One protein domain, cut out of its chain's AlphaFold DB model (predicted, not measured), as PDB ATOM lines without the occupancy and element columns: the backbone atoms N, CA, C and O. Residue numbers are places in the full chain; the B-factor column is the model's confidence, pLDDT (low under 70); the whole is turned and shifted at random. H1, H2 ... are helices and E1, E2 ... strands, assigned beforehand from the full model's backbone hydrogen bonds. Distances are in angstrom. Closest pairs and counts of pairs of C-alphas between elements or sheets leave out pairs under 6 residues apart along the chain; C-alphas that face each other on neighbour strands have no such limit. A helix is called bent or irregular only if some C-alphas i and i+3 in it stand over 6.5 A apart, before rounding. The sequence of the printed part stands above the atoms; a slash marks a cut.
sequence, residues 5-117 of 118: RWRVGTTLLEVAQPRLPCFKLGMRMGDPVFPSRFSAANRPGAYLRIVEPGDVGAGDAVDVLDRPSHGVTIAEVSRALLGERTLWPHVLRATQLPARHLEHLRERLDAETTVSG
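AT A GLANCE: This is residues 5 to 117 of the 118 residues of the protein "MOSC domain-containing protein" of Chloroflexi bacterium (UniProt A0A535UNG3). A strongly twisted sheet of four strands makes one end of a loose, flat model, and three helices, H3, H4 and H5, gather towards the other end, with H5 running on to the far tip. H3 sits where the two meet, beside the ends of E2 and E3, and the small helices H1 and H2 form an arm off to one side, between E2 and E3 in the chain. The printed part has 113 residues, with five named helices and four named strands in the order E1 E2 H1 H2 E3 E4 H3 H4 H5; the class is mixed, helices and strands. The sheet runs E3 - E2 - E1 - E4, all antiparallel. The radius of gyration of the C-alphas is 16.5 A, and they span 53 by 39 by 19 A.

IN THESE COORDINATES: E1 is residues 5 to 8, from C-alpha 5 at (16.712, -22.790, 118.056). E2 is residues 11 to 18, 20.1 A long. H1 is residues 23 to 29 and H2 is residues 34 to 41, with C-alpha 34 at (-3.870, 0.043, 122.368). E3, residues 46 to 52, is 17.7 A long, and E4, residues 62 to 66, is 12.1 A long. H3 is residues 74 to 81 and H4 residues 85 to 91. H4 is irregular, with C-alphas 86 and 89 7.3 A apart. H5, residues 99 to 116, is 25.9 A long and ends with C-alpha 116 at (2.198, -15.612, 153.125).

HOW THE PARTS SIT: E1 and E2 form a hairpin, with N 6 and O 13 2.8 A apart, within hydrogen-bond range. E1 and E4 are antiparallel, with N 7 and O 63 at 2.8 A. E2 and E3 are antiparallel, with N 14 and O 49 at 2.9 A. H3 is on the sheet, with a height of 5.5 A over the sheet; it lies over none of the strands, but only just, as 2 of its 8 C-alphas fall on E2. The closest C-alphas of H3 and E2 are those of Ile 74 and Pro 18, 5.4 A apart. H3 and H4 touch, closest at the C-alphas of Ala 80 and Leu 87, 5.5 A, at a steep tilt of 49 degrees, opposite ways. H4 and H5 are close but not clearly touching, with the C-alphas of Trp 88 and Leu 105 closest at 6.5 A. H1 and H2 touch at the C-alphas of Gly 26 and Phe 34, 5.1 A, about perpendicular at 90 degrees; both are not on the sheet. H1 and H3 are apart. In H1, H2, H3 and H5 every O i to N i+4 pair is within hydrogen-bond range; in H4 1 of 3 is, beside 3 of 4 O i to N i+3 pairs.

THE WHOLE: The two C-alphas farthest apart, those of Gly 59 and Gly 117, are 55.0 A apart. The printed part has no cut, and no link is long. The mean pLDDT of the printed part is 95.0; residues 114 to 117 are under 70.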
ATOM      1  N   ARG A   5      15.676 -23.149 119.031       98.56
ATOM      2  CA  ARG A   5      16.712 -22.790 118.056       98.56
ATOM      3  C   ARG A   5      16.137 -22.821 116.658       98.56
ATOM      4  O   ARG A   5      15.640 -23.856 116.213       98.56
ATOM      5  N   TRP A   6      16.175 -21.683 115.986       98.50
ATOM      6  CA  TRP A   6      15.630 -21.512 114.648       98.50
ATOM      7  C   TRP A   6      16.766 -21.200 113.685       98.50
ATOM      8  O   TRP A   6      17.571 -20.308 113.956       98.50
ATOM      9  N   ARG A   7      16.822 -21.908 112.560       98.69
ATOM     10  CA  ARG A   7      17.667 -21.533 111.428       98.69
ATOM     11  C   ARG A   7      16.841 -20.735 110.437       98.69
ATOM     12  O   ARG A   7      15.745 -21.153 110.075       98.69
ATOM     13  N   VAL A   8      17.376 -19.589 110.034       98.56
ATOM     14  CA  VAL A   8      16.805 -18.740 108.987       98.56
ATOM     15  C   VAL A   8      17.957 -18.283 108.106       98.56
ATOM     16  O   VAL A   8      18.904 -17.677 108.613       98.56
ATOM     17  N   GLY A   9      17.919 -18.630 106.819       97.56
ATOM     18  CA  GLY A   9      19.079 -18.472 105.942       97.56
ATOM     19  C   GLY A   9      20.291 -19.218 106.512       97.56
ATOM     20  O   GLY A   9      20.208 -20.408 106.829       97.56
ATOM     21  N   THR A  10      21.405 -18.511 106.707       98.19
ATOM     22  CA  THR A  10      22.612 -19.057 107.361       98.19
ATOM     23  C   THR A  10      22.721 -18.688 108.843       98.19
ATOM     24  O   THR A  10      23.661 -19.108 109.511       98.19
ATOM     25  N   THR A  11      21.752 -17.946 109.385       98.75
ATOM     26  CA  THR A  11      21.773 -17.466 110.773       98.75
ATOM     27  C   THR A  11      21.118 -18.468 111.721       98.75
ATOM     28  O   THR A  11      20.026 -18.979 111.448       98.75
ATOM     29  N   LEU A  12      21.740 -18.700 112.882       98.81
ATOM     30  CA  LEU A  12      21.128 -19.440 113.987       98.81
ATOM     31  C   LEU A  12      20.611 -18.468 115.050       98.81
ATOM     32  O   LEU A  12      21.358 -17.662 115.609       98.81
ATOM     33  N   LEU A  13      19.323 -18.574 115.356       98.81
ATOM     34  CA  LEU A  13      18.600 -17.702 116.274       98.81
ATOM     35  C   LEU A  13      18.021 -18.504 117.442       98.81
ATOM     36  O   LEU A  13      17.692 -19.679 117.300       98.81
ATOM     37  N   GLU A  14      17.865 -17.868 118.601       98.75
ATOM     38  CA  GLU A  14      17.166 -18.441 119.756       98.75
ATOM     39  C   GLU A  14      16.014 -17.544 120.200       98.75
ATOM     40  O   GLU A  14      16.184 -16.334 120.378       98.75
ATOM     41  N   VAL A  15      14.847 -18.146 120.435       98.62
ATOM     42  CA  VAL A  15      13.677 -17.459 120.989       98.62
ATOM     43  C   VAL A  15      13.958 -17.006 122.424       98.62
ATOM     44  O   VAL A  15      13.992 -17.814 123.350       98.62
ATOM     45  N   ALA A  16      14.130 -15.699 122.628       98.12
ATOM     46  CA  ALA A  16      14.664 -15.164 123.877       98.12
ATOM     47  C   ALA A  16      13.589 -14.675 124.853       98.12
ATOM     48  O   ALA A  16      13.702 -14.914 126.050       98.12
ATOM     49  N   GLN A  17      12.591 -13.922 124.382       98.44
ATOM     50  CA  GLN A  17      11.605 -13.259 125.248       98.44
ATOM     51  C   GLN A  17      10.400 -12.742 124.442       98.44
ATOM     52  O   GLN A  17      10.538 -12.506 123.236       98.44
ATOM     53  N   PRO A  18       9.237 -12.502 125.074       98.06
ATOM     54  CA  PRO A  18       8.135 -11.799 124.426       98.06
ATOM     55  C   PRO A  18       8.484 -10.330 124.165       98.06
ATOM     56  O   PRO A  18       9.328  -9.728 124.836       98.06
ATOM     57  N   ARG A  19       7.767  -9.710 123.231       96.25
ATOM     58  CA  ARG A  19       7.682  -8.250 123.165       96.25
ATOM     59  C   ARG A  19       6.604  -7.761 124.128       96.25
ATOM     60  O   ARG A  19       5.424  -8.033 123.931       96.25
ATOM     61  N   LEU A  20       7.003  -6.978 125.124       95.50
ATOM     62  CA  LEU A  20       6.057  -6.271 125.984       95.50
ATOM     63  C   LEU A  20       5.597  -4.969 125.307       95.50
ATOM     64  O   LEU A  20       6.417  -4.279 124.684       95.50
ATOM     65  N   PRO A  21       4.303  -4.615 125.387       94.44
ATOM     66  CA  PRO A  21       3.818  -3.365 124.825       94.44
ATOM     67  C   PRO A  21       4.359  -2.167 125.612       94.44
ATOM     68  O   PRO A  21       4.554  -2.220 126.822       94.44
ATOM     69  N   CYS A  22       4.576  -1.055 124.915       93.94
ATOM     70  CA  CYS A  22       5.005   0.208 125.506       93.94
ATOM     71  C   CYS A  22       4.160   1.364 124.959       93.94
ATOM     72  O   CYS A  22       3.488   1.217 123.937       93.94
ATOM     73  N   PHE A  23       4.224   2.536 125.595       95.19
ATOM     74  CA  PHE A  23       3.422   3.703 125.197       95.19
ATOM     75  C   PHE A  23       3.634   4.121 123.726       95.19
ATOM     76  O   PHE A  23       2.699   4.576 123.069       95.19
ATOM     77  N   LYS A  24       4.832   3.893 123.161       96.62
ATOM     78  CA  LYS A  24       5.129   4.165 121.741       96.62
ATOM     79  C   LYS A  24       4.269   3.347 120.783       96.62
ATOM     80  O   LYS A  24       3.965   3.827 119.696       96.62
ATOM     81  N   LEU A  25       3.856   2.143 121.180       96.19
ATOM     82  CA  LEU A  25       2.928   1.347 120.385       96.19
ATOM     83  C   LEU A  25       1.560   2.035 120.300       96.19
ATOM     84  O   LEU A  25       1.005   2.113 119.213       96.19
ATOM     85  N   GLY A  26       1.064   2.600 121.405       97.06
ATOM     86  CA  GLY A  26      -0.180   3.374 121.401       97.06
ATOM     87  C   GLY A  26      -0.104   4.596 120.487       97.06
ATOM     88  O   GLY A  26      -0.975   4.792 119.643       97.06
ATOM     89  N   MET A  27       0.999   5.349 120.556       97.50
ATOM     90  CA  MET A  27       1.235   6.479 119.645       97.50
ATOM     91  C   MET A  27       1.260   6.045 118.173       97.50
ATOM     92  O   MET A  27       0.623   6.674 117.334       97.50
ATOM     93  N   ARG A  28       1.949   4.940 117.850       97.06
ATOM     94  CA  ARG A  28       2.047   4.420 116.473       97.06
ATOM     95  C   ARG A  28       0.698   3.988 115.898       97.06
ATOM     96  O   ARG A  28       0.519   4.065 114.681       97.06
ATOM     97  N   MET A  29      -0.192   3.504 116.758       97.31
ATOM     98  CA  MET A  29      -1.528   3.037 116.392       97.31
ATOM     99  C   MET A  29      -2.589   4.144 116.455       97.31
ATOM    100  O   MET A  29      -3.725   3.893 116.069       97.31
ATOM    101  N   GLY A  30      -2.244   5.349 116.928       97.69
ATOM    102  CA  GLY A  30      -3.205   6.438 117.129       97.69
ATOM    103  C   GLY A  30      -4.222   6.161 118.242       97.69
ATOM    104  O   GLY A  30      -5.298   6.749 118.244       97.69
ATOM    105  N   ASP A  31      -3.902   5.255 119.170       97.25
ATOM    106  CA  ASP A  31      -4.810   4.792 120.219       97.25
ATOM    107  C   ASP A  31      -4.041   4.607 121.547       97.25
ATOM    108  O   ASP A  31      -3.251   3.662 121.682       97.25
ATOM    109  N   PRO A  32      -4.250   5.478 122.555       94.75
ATOM    110  CA  PRO A  32      -3.535   5.402 123.828       94.75
ATOM    111  C   PRO A  32      -3.879   4.150 124.648       94.75
ATOM    112  O   PRO A  32      -3.061   3.737 125.469       94.75
ATOM    113  N   VAL A  33      -5.034   3.510 124.420       97.06
ATOM    114  CA  VAL A  33      -5.412   2.262 125.109       97.06
ATOM    115  C   VAL A  33      -4.972   1.009 124.349       97.06
ATOM    116  O   VAL A  33      -5.094  -0.107 124.862       97.06
ATOM    117  N   PHE A  34      -4.377   1.161 123.163       97.50
ATOM    118  CA  PHE A  34      -3.870   0.043 122.368       97.50
ATOM    119  C   PHE A  34      -2.878  -0.867 123.114       97.50
ATOM    120  O   PHE A  34      -2.986  -2.082 122.957       97.50
ATOM    121  N   PRO A  35      -1.943  -0.370 123.958       96.81
ATOM    122  CA  PRO A  35      -1.075  -1.242 124.751       96.81
ATOM    123  C   PRO A  35      -1.848  -2.236 125.627       96.81
ATOM    124  O   PRO A  35      -1.456  -3.396 125.717       96.81
ATOM    125  N   SER A  36      -2.974  -1.815 126.215       95.50
ATOM    126  CA  SER A  36      -3.842  -2.699 127.001       95.50
ATOM    127  C   SER A  36      -4.512  -3.753 126.117       95.50
ATOM    128  O   SER A  36      -4.486  -4.938 126.446       95.50
ATOM    129  N   ARG A  37      -5.019  -3.358 124.939       96.12
ATOM    130  CA  ARG A  37      -5.593  -4.287 123.948       96.12
ATOM    131  C   ARG A  37      -4.570  -5.311 123.456       96.12
ATOM    132  O   ARG A  37      -4.887  -6.490 123.337       96.12
ATOM    133  N   PHE A  38      -3.336  -4.876 123.210       96.94
ATOM    134  CA  PHE A  38      -2.226  -5.744 122.824       96.94
ATOM    135  C   PHE A  38      -1.916  -6.780 123.913       96.94
ATOM    136  O   PHE A  38      -1.816  -7.969 123.607       96.94
ATOM    137  N   SER A  39      -1.818  -6.344 125.176       96.19
ATOM    138  CA  SER A  39      -1.647  -7.244 126.323       96.19
ATOM    139  C   SER A  39      -2.790  -8.254 126.424       96.19
ATOM    140  O   SER A  39      -2.535  -9.447 126.567       96.19
ATOM    141  N   ALA A  40      -4.039  -7.795 126.293       95.88
ATOM    142  CA  ALA A  40      -5.226  -8.641 126.395       95.88
ATOM    143  C   ALA A  40      -5.305  -9.689 125.272       95.88
ATOM    144  O   ALA A  40      -5.693 -10.828 125.515       95.88
ATOM    145  N   ALA A  41      -4.891  -9.334 124.052       97.00
ATOM    146  CA  ALA A  41      -4.850 -10.262 122.925       97.00
ATOM    147  C   ALA A  41      -3.794 -11.370 123.091       97.00
ATOM    148  O   ALA A  41      -3.890 -12.396 122.424       97.00
ATOM    149  N   ASN A  42      -2.780 -11.158 123.939       96.50
ATOM    150  CA  ASN A  42      -1.714 -12.112 124.253       96.50
ATOM    151  C   ASN A  42      -1.022 -12.732 123.018       96.50
ATOM    152  O   ASN A  42      -0.667 -13.911 122.984       96.50
ATOM    153  N   ARG A  43      -0.805 -11.907 121.989       96.88
ATOM    154  CA  ARG A  43      -0.069 -12.257 120.762       96.88
ATOM    155  C   ARG A  43       1.177 -11.372 120.629       96.88
ATOM    156  O   ARG A  43       1.266 -10.592 119.683       96.88
ATOM    157  N   PRO A  44       2.130 -11.448 121.578       95.50
ATOM    158  CA  PRO A  44       3.205 -10.464 121.687       95.50
ATOM    159  C   PRO A  44       4.227 -10.545 120.544       95.50
ATOM    160  O   PRO A  44       4.912  -9.568 120.258       95.50
ATOM    161  N   GLY A  45       4.353 -11.701 119.887       96.38
ATOM    162  CA  GLY A  45       5.536 -12.012 119.085       96.38
ATOM    163  C   GLY A  45       6.762 -12.265 119.970       96.38
ATOM    164  O   GLY A  45       6.682 -12.221 121.201       96.38
ATOM    165  N   ALA A  46       7.901 -12.552 119.342       96.81
ATOM    166  CA  ALA A  46       9.128 -12.931 120.034       96.81
ATOM    167  C   ALA A  46      10.309 -12.058 119.606       96.81
ATOM    168  O   ALA A  46      10.464 -11.738 118.429       96.81
ATOM    169  N   TYR A  47      11.166 -11.721 120.566       98.06
ATOM    170  CA  TYR A  47      12.533 -11.310 120.281       98.06
ATOM    171  C   TYR A  47      13.421 -12.542 120.180       98.06
ATOM    172  O   TYR A  47      13.333 -13.453 121.009       98.06
ATOM    173  N   LEU A  48      14.301 -12.522 119.187       98.19
ATOM    174  CA  LEU A  48      15.299 -13.550 118.956       98.19
ATOM    175  C   LEU A  48      16.675 -12.996 119.322       98.19
ATOM    176  O   LEU A  48      16.953 -11.821 119.075       98.19
ATOM    177  N   ARG A  49      17.528 -13.825 119.919       98.12
ATOM    178  CA  ARG A  49      18.955 -13.519 120.056       98.12
ATOM    179  C   ARG A  49      19.745 -14.276 119.000       98.12
ATOM    180  O   ARG A  49      19.376 -15.391 118.638       98.12
ATOM    181  N   ILE A  50      20.826 -13.663 118.536       98.44
ATOM    182  CA  ILE A  50      21.747 -14.280 117.585       98.44
ATOM    183  C   ILE A  50      22.623 -15.267 118.351       98.44
ATOM    184  O   ILE A  50      23.238 -14.904 119.354       98.44
ATOM    185  N   VAL A  51      22.629 -16.510 117.888       98.50
ATOM    186  CA  VAL A  51      23.454 -17.605 118.411       98.50
ATOM    187  C   VAL A  51      24.688 -17.741 117.538       98.50
ATOM    188  O   VAL A  51      25.803 -17.752 118.043       98.50
ATOM    189  N   GLU A  52      24.467 -17.767 116.224       98.69
ATOM    190  CA  GLU A  52      25.505 -17.754 115.201       98.69
ATOM    191  C   GLU A  52      25.113 -16.693 114.167       98.69
ATOM    192  O   GLU A  52      23.991 -16.750 113.647       98.69
ATOM    193  N   PRO A  53      25.972 -15.692 113.910       98.69
ATOM    194  CA  PRO A  53      25.702 -14.686 112.896       98.69
ATOM    195  C   PRO A  53      25.737 -15.306 111.497       98.69
ATOM    196  O   PRO A  53      26.476 -16.253 111.239       98.69
ATOM    197  N   GLY A  54      24.970 -14.717 110.590       98.12
ATOM    198  CA  GLY A  54      24.901 -15.104 109.190       98.12
ATOM    199  C   GLY A  54      24.043 -14.111 108.416       98.12
ATOM    200  O   GLY A  54      23.800 -12.992 108.874       98.12
ATOM    201  N   ASP A  55      23.557 -14.557 107.267       98.44
ATOM    202  CA  ASP A  55      22.695 -13.798 106.374       98.44
ATOM    203  C   ASP A  55      21.249 -14.295 106.480       98.44
ATOM    204  O   ASP A  55      20.991 -15.492 106.653       98.44
ATOM    205  N   VAL A  56      20.309 -13.351 106.389       98.00
ATOM    206  CA  VAL A  56      18.861 -13.593 106.355       98.00
ATOM    207  C   VAL A  56      18.259 -12.761 105.229       98.00
ATOM    208  O   VAL A  56      18.473 -11.548 105.161       98.00
ATOM    209  N   GLY A  57      17.475 -13.404 104.371       98.00
ATOM    210  CA  GLY A  57      16.769 -12.809 103.246       98.00
ATOM    211  C   GLY A  57      15.256 -13.014 103.310       98.00
ATOM    212  O   GLY A  57      14.726 -13.880 104.009       98.00
ATOM    213  N   ALA A  58      14.525 -12.196 102.551       98.00
ATOM    214  CA  ALA A  58      13.097 -12.407 102.357       98.00
ATOM    215  C   ALA A  58      12.862 -13.718 101.591       98.00
ATOM    216  O   ALA A  58      13.440 -13.928 100.529       98.00
ATOM    217  N   GLY A  59      11.978 -14.568 102.118       97.69
ATOM    218  CA  GLY A  59      11.671 -15.876 101.532       97.69
ATOM    219  C   GLY A  59      12.486 -17.037 102.104       97.69
ATOM    220  O   GLY A  59      12.154 -18.180 101.799       97.69
ATOM    221  N   ASP A  60      13.480 -16.775 102.958       98.12
ATOM    222  CA  ASP A  60      14.189 -17.839 103.668       98.12
ATOM    223  C   ASP A  60      13.227 -18.654 104.539       98.12
ATOM    224  O   ASP A  60      12.354 -18.114 105.230       98.12
ATOM    225  N   ALA A  61      13.412 -19.973 104.517       97.75
ATOM    226  CA  ALA A  61      12.687 -20.872 105.398       97.75
ATOM    227  C   ALA A  61      13.054 -20.602 106.865       97.75
ATOM    228  O   ALA A  61      14.168 -20.189 107.190       97.75
ATOM    229  N   VAL A  62      12.094 -20.861 107.753       97.81
ATOM    230  CA  VAL A  62      12.293 -20.814 109.202       97.81
ATOM    231  C   VAL A  62      12.200 -22.238 109.727       97.81
ATOM    232  O   VAL A  62      11.103 -22.761 109.931       97.81
ATOM    233  N   ASP A  63      13.354 -22.851 109.958       98.31
ATOM    234  CA  ASP A  63      13.448 -24.231 110.424       98.31
ATOM    235  C   ASP A  63      13.680 -24.270 111.932       98.31
ATOM    236  O   ASP A  63      14.660 -23.728 112.446       98.31
ATOM    237  N   VAL A  64      12.794 -24.947 112.663       98.25
ATOM    238  CA  VAL A  64      12.981 -25.182 114.100       98.25
ATOM    239  C   VAL A  64      13.857 -26.415 114.282       98.25
ATOM    240  O   VAL A  64      13.410 -27.533 114.036       98.25
ATOM    241  N   LEU A  65      15.095 -26.208 114.722       98.31
ATOM    242  CA  LEU A  65      16.080 -27.275 114.898       98.31
ATOM    243  C   LEU A  65      15.986 -27.949 116.262       98.31
ATOM    244  O   LEU A  65      16.254 -29.139 116.383       98.31
ATOM    245  N   ASP A  66      15.654 -27.168 117.288       97.88
ATOM    246  CA  ASP A  66      15.596 -27.634 118.667       97.88
ATOM    247  C   ASP A  66      14.434 -26.983 119.413       97.88
ATOM    248  O   ASP A  66      14.108 -25.805 119.202       97.88
ATOM    249  N   ARG A  67      13.821 -27.770 120.299       97.94
ATOM    250  CA  ARG A  67      12.757 -27.334 121.200       97.94
ATOM    251  C   ARG A  67      13.057 -27.813 122.621       97.94
ATOM    252  O   ARG A  67      13.032 -29.020 122.860       97.94
ATOM    253  N   PRO A  68      13.240 -26.894 123.584       96.44
ATOM    254  CA  PRO A  68      13.396 -27.265 124.984       96.44
ATOM    255  C   PRO A  68      12.189 -28.034 125.539       96.44
ATOM    256  O   PRO A  68      11.046 -27.803 125.148       96.44
ATOM    257  N   SER A  69      12.422 -28.908 126.518       96.88
ATOM    258  CA  SER A  69      11.382 -29.772 127.099       96.88
ATOM    259  C   SER A  69      10.462 -29.078 128.114       96.88
ATOM    260  O   SER A  69       9.440 -29.637 128.505       96.88
ATOM    261  N   HIS A  70      10.787 -27.859 128.558       97.12
ATOM    262  CA  HIS A  70      10.108 -27.205 129.685       97.12
ATOM    263  C   HIS A  70       8.682 -26.703 129.396       97.12
ATOM    264  O   HIS A  70       7.992 -26.287 130.332       97.12
ATOM    265  N   GLY A  71       8.243 -26.668 128.136       97.06
ATOM    266  CA  GLY A  71       6.886 -26.254 127.749       97.06
ATOM    267  C   GLY A  71       6.642 -24.739 127.683       97.06
ATOM    268  O   GLY A  71       5.783 -24.311 126.926       97.06
ATOM    269  N   VAL A  72       7.425 -23.930 128.409       98.38
ATOM    270  CA  VAL A  72       7.232 -22.472 128.565       98.38
ATOM    271  C   VAL A  72       7.128 -21.698 127.239       98.38
ATOM    272  O   VAL A  72       8.117 -21.437 126.542       98.38
ATOM    273  N   THR A  73       5.923 -21.257 126.903       98.25
ATOM    274  CA  THR A  73       5.617 -20.501 125.685       98.25
ATOM    275  C   THR A  73       5.872 -19.000 125.840       98.25
ATOM    276  O   THR A  73       5.839 -18.431 126.928       98.25
ATOM    277  N   ILE A  74       6.050 -18.311 124.708       98.25
ATOM    278  CA  ILE A  74       6.167 -16.844 124.651       98.25
ATOM    279  C   ILE A  74       4.946 -16.144 125.277       98.25
ATOM    280  O   ILE A  74       5.087 -15.119 125.944       98.25
ATOM    281  N   ALA A  75       3.756 -16.709 125.076       98.00
ATOM    282  CA  ALA A  75       2.498 -16.175 125.579       98.00
ATOM    283  C   ALA A  75       2.390 -16.293 127.113       98.00
ATOM    284  O   ALA A  75       1.928 -15.364 127.773       98.00
ATOM    285  N   GLU A  76       2.861 -17.400 127.697       98.19
ATOM    286  CA  GLU A  76       2.921 -17.570 129.156       98.19
ATOM    287  C   GLU A  76       3.921 -16.607 129.795       98.19
ATOM    288  O   GLU A  76       3.594 -15.960 130.787       98.19
ATOM    289  N   VAL A  77       5.105 -16.429 129.193       98.12
ATOM    290  CA  VAL A  77       6.085 -15.450 129.696       98.12
ATOM    291  C   VAL A  77       5.529 -14.028 129.638       98.12
ATOM    292  O   VAL A  77       5.710 -13.263 130.582       98.12
ATOM    293  N   SER A  78       4.819 -13.664 128.566       97.94
ATOM    294  CA  SER A  78       4.179 -12.348 128.442       97.94
ATOM    295  C   SER A  78       3.194 -12.088 129.583       97.94
ATOM    296  O   SER A  78       3.295 -11.069 130.262       97.94
ATOM    297  N   ARG A  79       2.283 -13.033 129.844       97.62
ATOM    298  CA  ARG A  79       1.310 -12.949 130.944       97.62
ATOM    299  C   ARG A  79       1.986 -12.882 132.312       97.62
ATOM    300  O   ARG A  79       1.632 -12.027 133.119       97.62
ATOM    301  N   ALA A  80       3.000 -13.715 132.544       97.50
ATOM    302  CA  ALA A  80       3.769 -13.713 133.786       97.50
ATOM    303  C   ALA A  80       4.423 -12.350 134.061       97.50
ATOM    304  O   ALA A  80       4.277 -11.807 135.156       97.50
ATOM    305  N   LEU A  81       5.092 -11.771 133.056       96.06
ATOM    306  CA  LEU A  81       5.755 -10.465 133.162       96.06
ATOM    307  C   LEU A  81       4.767  -9.295 133.278       96.06
ATOM    308  O   LEU A  81       5.111  -8.260 133.843       96.06
ATOM    309  N   LEU A  82       3.546  -9.450 132.761       95.06
ATOM    310  CA  LEU A  82       2.470  -8.461 132.878       95.06
ATOM    311  C   LEU A  82       1.643  -8.604 134.165       95.06
ATOM    312  O   LEU A  82       0.742  -7.799 134.391       95.06
ATOM    313  N   GLY A  83       1.973  -9.571 135.027       92.88
ATOM    314  CA  GLY A  83       1.458  -9.644 136.395       92.88
ATOM    315  C   GLY A  83       0.698 -10.917 136.758       92.88
ATOM    316  O   GLY A  83       0.218 -11.012 137.885       92.88
ATOM    317  N   GLU A  84       0.590 -11.907 135.869       95.44
ATOM    318  CA  GLU A  84      -0.051 -13.181 136.205       95.44
ATOM    319  C   GLU A  84       0.884 -14.094 137.011       95.44
ATOM    320  O   GLU A  84       1.682 -14.864 136.473       95.44
ATOM    321  N   ARG A  85       0.769 -13.988 138.335       93.62
ATOM    322  CA  ARG A  85       1.659 -14.617 139.325       93.62
ATOM    323  C   ARG A  85       1.656 -16.138 139.304       93.62
ATOM    324  O   ARG A  85       2.701 -16.759 139.475       93.62
ATOM    325  N   THR A  86       0.504 -16.747 139.034       96.00
ATOM    326  CA  THR A  86       0.332 -18.210 138.986       96.00
ATOM    327  C   THR A  86       1.252 -18.882 137.964       96.00
ATOM    328  O   THR A  86       1.557 -20.067 138.090       96.00
ATOM    329  N   LEU A  87       1.742 -18.132 136.971       96.75
ATOM    330  CA  LEU A  87       2.658 -18.622 135.945       96.75
ATOM    331  C   LEU A  87       4.135 -18.556 136.351       96.75
ATOM    332  O   LEU A  87       4.965 -19.160 135.673       96.75
ATOM    333  N   TRP A  88       4.508 -17.847 137.420       96.38
ATOM    334  CA  TRP A  88       5.918 -17.582 137.731       96.38
ATOM    335  C   TRP A  88       6.746 -18.848 137.988       96.38
ATOM    336  O   TRP A  88       7.779 -18.989 137.326       96.38
ATOM    337  N   PRO A  89       6.310 -19.818 138.823       95.75
ATOM    338  CA  PRO A  89       7.071 -21.055 139.018       95.75
ATOM    339  C   PRO A  89       7.268 -21.828 137.710       95.75
ATOM    340  O   PRO A  89       8.306 -22.448 137.487       95.75
ATOM    341  N   HIS A  90       6.277 -21.767 136.815       97.00
ATOM    342  CA  HIS A  90       6.356 -22.405 135.509       97.00
ATOM    343  C   HIS A  90       7.363 -21.702 134.594       97.00
ATOM    344  O   HIS A  90       8.225 -22.358 134.010       97.00
ATOM    345  N   VAL A  91       7.273 -20.377 134.481       97.56
ATOM    346  CA  VAL A  91       8.126 -19.566 133.603       97.56
ATOM    347  C   VAL A  91       9.592 -19.604 134.034       97.56
ATOM    348  O   VAL A  91      10.473 -19.632 133.177       97.56
ATOM    349  N   LEU A  92       9.868 -19.705 135.338       97.25
ATOM    350  CA  LEU A  92      11.228 -19.827 135.875       97.25
ATOM    351  C   LEU A  92      11.960 -21.112 135.447       97.25
ATOM    352  O   LEU A  92      13.183 -21.172 135.573       97.25
ATOM    353  N   ARG A  93      11.260 -22.113 134.892       97.31
ATOM    354  CA  ARG A  93      11.902 -23.294 134.287       97.31
ATOM    355  C   ARG A  93      12.603 -22.992 132.959       97.31
ATOM    356  O   ARG A  93      13.451 -23.775 132.542       97.31
ATOM    357  N   ALA A  94      12.263 -21.888 132.291       97.81
ATOM    358  CA  ALA A  94      12.925 -21.450 131.065       97.81
ATOM    359  C   ALA A  94      14.155 -20.594 131.390       97.81
ATOM    360  O   ALA A  94      14.120 -19.362 131.350       97.81
ATOM    361  N   THR A  95      15.265 -21.255 131.716       96.94
ATOM    362  CA  THR A  95      16.531 -20.603 132.094       96.94
ATOM    363  C   THR A  95      17.170 -19.796 130.960       96.94
ATOM    364  O   THR A  95      18.043 -18.973 131.216       96.94
ATOM    365  N   GLN A  96      16.716 -19.978 129.719       97.75
ATOM    366  CA  GLN A  96      17.158 -19.231 128.541       97.75
ATOM    367  C   GLN A  96      16.618 -17.791 128.514       97.75
ATOM    368  O   GLN A  96      17.105 -16.968 127.728       97.75
ATOM    369  N   LEU A  97      15.631 -17.452 129.353       97.88
ATOM    370  CA  LEU A  97      15.163 -16.073 129.495       97.88
ATOM    371  C   LEU A  97      16.317 -15.128 129.876       97.88
ATOM    372  O   LEU A  97      17.234 -15.523 130.595       97.88
ATOM    373  N   PRO A  98      16.293 -13.859 129.429       97.56
ATOM    374  CA  PRO A  98      17.274 -12.874 129.870       97.56
ATOM    375  C   PRO A  98      17.316 -12.753 131.399       97.56
ATOM    376  O   PRO A  98      16.261 -12.712 132.032       97.56
ATOM    377  N   ALA A  99      18.521 -12.610 131.960       96.56
ATOM    378  CA  ALA A  99      18.767 -12.580 133.407       96.56
ATOM    379  C   ALA A  99      17.820 -11.634 134.160       96.56
ATOM    380  O   ALA A  99      17.117 -12.080 135.060       96.56
ATOM    381  N   ARG A 100      17.652 -10.396 133.669       95.56
ATOM    382  CA  ARG A 100      16.715  -9.403 134.230       95.56
ATOM    383  C   ARG A 100      15.287  -9.917 134.456       95.56
ATOM    384  O   ARG A 100      14.605  -9.452 135.358       95.56
ATOM    385  N   HIS A 101      14.793 -10.819 133.605       96.44
ATOM    386  CA  HIS A 101      13.439 -11.359 133.725       96.44
ATOM    387  C   HIS A 101      13.396 -12.463 134.772       96.44
ATOM    388  O   HIS A 101      12.456 -12.511 135.556       96.44
ATOM    389  N   LEU A 102      14.419 -13.315 134.810       96.31
ATOM    390  CA  LEU A 102      14.551 -14.346 135.835       96.31
ATOM    391  C   LEU A 102      14.724 -13.725 137.225       96.31
ATOM    392  O   LEU A 102      14.046 -14.142 138.155       96.31
ATOM    393  N   GLU A 103      15.583 -12.715 137.351       96.12
ATOM    394  CA  GLU A 103      15.810 -11.946 138.581       96.12
ATOM    395  C   GLU A 103      14.512 -11.288 139.056       96.12
ATOM    396  O   GLU A 103      14.044 -11.585 140.151       96.12
ATOM    397  N   HIS A 104      13.851 -10.517 138.186       93.00
ATOM    398  CA  HIS A 104      12.582  -9.861 138.504       93.00
ATOM    399  C   HIS A 104      11.492 -10.828 138.991       93.00
ATOM    400  O   HIS A 104      10.738 -10.509 139.910       93.00
ATOM    401  N   LEU A 105      11.363 -11.994 138.351       94.56
ATOM    402  CA  LEU A 105      10.359 -12.989 138.728       94.56
ATOM    403  C   LEU A 105      10.717 -13.695 140.044       94.56
ATOM    404  O   LEU A 105       9.818 -13.957 140.838       94.56
ATOM    405  N   ARG A 106      12.005 -13.971 140.295       94.00
ATOM    406  CA  ARG A 106      12.487 -14.571 141.554       94.00
ATOM    407  C   ARG A 106      12.277 -13.638 142.739       94.00
ATOM    408  O   ARG A 106      11.606 -14.026 143.685       94.00
ATOM    409  N   GLU A 107      12.738 -12.392 142.633       92.38
ATOM    410  CA  GLU A 107      12.597 -11.385 143.695       92.38
ATOM    411  C   GLU A 107      11.142 -11.237 144.154       92.38
ATOM    412  O   GLU A 107      10.846 -11.153 145.346       92.38
ATOM    413  N   ARG A 108      10.202 -11.234 143.202       88.75
ATOM    414  CA  ARG A 108       8.780 -11.107 143.518       88.75
ATOM    415  C   ARG A 108       8.165 -12.383 144.089       88.75
ATOM    416  O   ARG A 108       7.230 -12.267 144.879       88.75
ATOM    417  N   LEU A 109       8.644 -13.558 143.686       89.56
ATOM    418  CA  LEU A 109       8.193 -14.844 144.226       89.56
ATOM    419  C   LEU A 109       8.653 -15.024 145.684       89.56
ATOM    420  O   LEU A 109       7.879 -15.463 146.536       89.56
ATOM    421  N   ASP A 110       9.885 -14.621 145.988       87.31
ATOM    422  CA  ASP A 110      10.461 -14.696 147.334       87.31
ATOM    423  C   ASP A 110       9.768 -13.719 148.301       87.31
ATOM    424  O   ASP A 110       9.423 -14.077 149.434       87.31
ATOM    425  N   ALA A 111       9.475 -12.499 147.833       83.94
ATOM    426  CA  ALA A 111       8.693 -11.524 148.592       83.94
ATOM    427  C   ALA A 111       7.280 -12.042 148.935       83.94
ATOM    428  O   ALA A 111       6.762 -11.750 150.010       83.94
ATOM    429  N   GLU A 112       6.661 -12.836 148.059       73.31
ATOM    430  CA  GLU A 112       5.331 -13.418 148.283       73.31
ATOM    431  C   GLU A 112       5.361 -14.548 149.319       73.31
ATOM    432  O   GLU A 112       4.523 -14.586 150.222       73.31
ATOM    433  N   THR A 113       6.375 -15.411 149.251       73.25
ATOM    434  CA  THR A 113       6.581 -16.491 150.230       73.25
ATOM    435  C   THR A 113       6.794 -15.932 151.640       73.25
ATOM    436  O   THR A 113       6.304 -16.495 152.616       73.25
ATOM    437  N   THR A 114       7.462 -14.782 151.743       69.75
ATOM    438  CA  THR A 114       7.706 -14.094 153.020       69.75
ATOM    439  C   THR A 114       6.427 -13.484 153.609       69.75
ATOM    440  O   THR A 114       6.241 -13.513 154.821       69.75
ATOM    441  N   VAL A 115       5.526 -12.959 152.771       63.41
ATOM    442  CA  VAL A 115       4.256 -12.344 153.209       63.41
ATOM    443  C   VAL A 115       3.184 -13.388 153.537       63.41
ATOM    444  O   VAL A 115       2.381 -13.161 154.430       63.41
ATOM    445  N   SER A 116       3.163 -14.535 152.850       60.16
ATOM    446  CA  SER A 116       2.198 -15.612 153.125       60.16
ATOM    447  C   SER A 116       2.565 -16.481 154.339       60.16
ATOM    448  O   SER A 116       1.751 -17.306 154.752       60.16
ATOM    449  N   GLY A 117       3.789 -16.352 154.864       52.22
ATOM    450  CA  GLY A 117       4.284 -17.089 156.032       52.22
ATOM    451  C   GLY A 117       4.225 -16.321 157.359       52.22
ATOM    452  O   GLY A 117       4.674 -16.864 158.368       52.22
TER     453      GLY A 117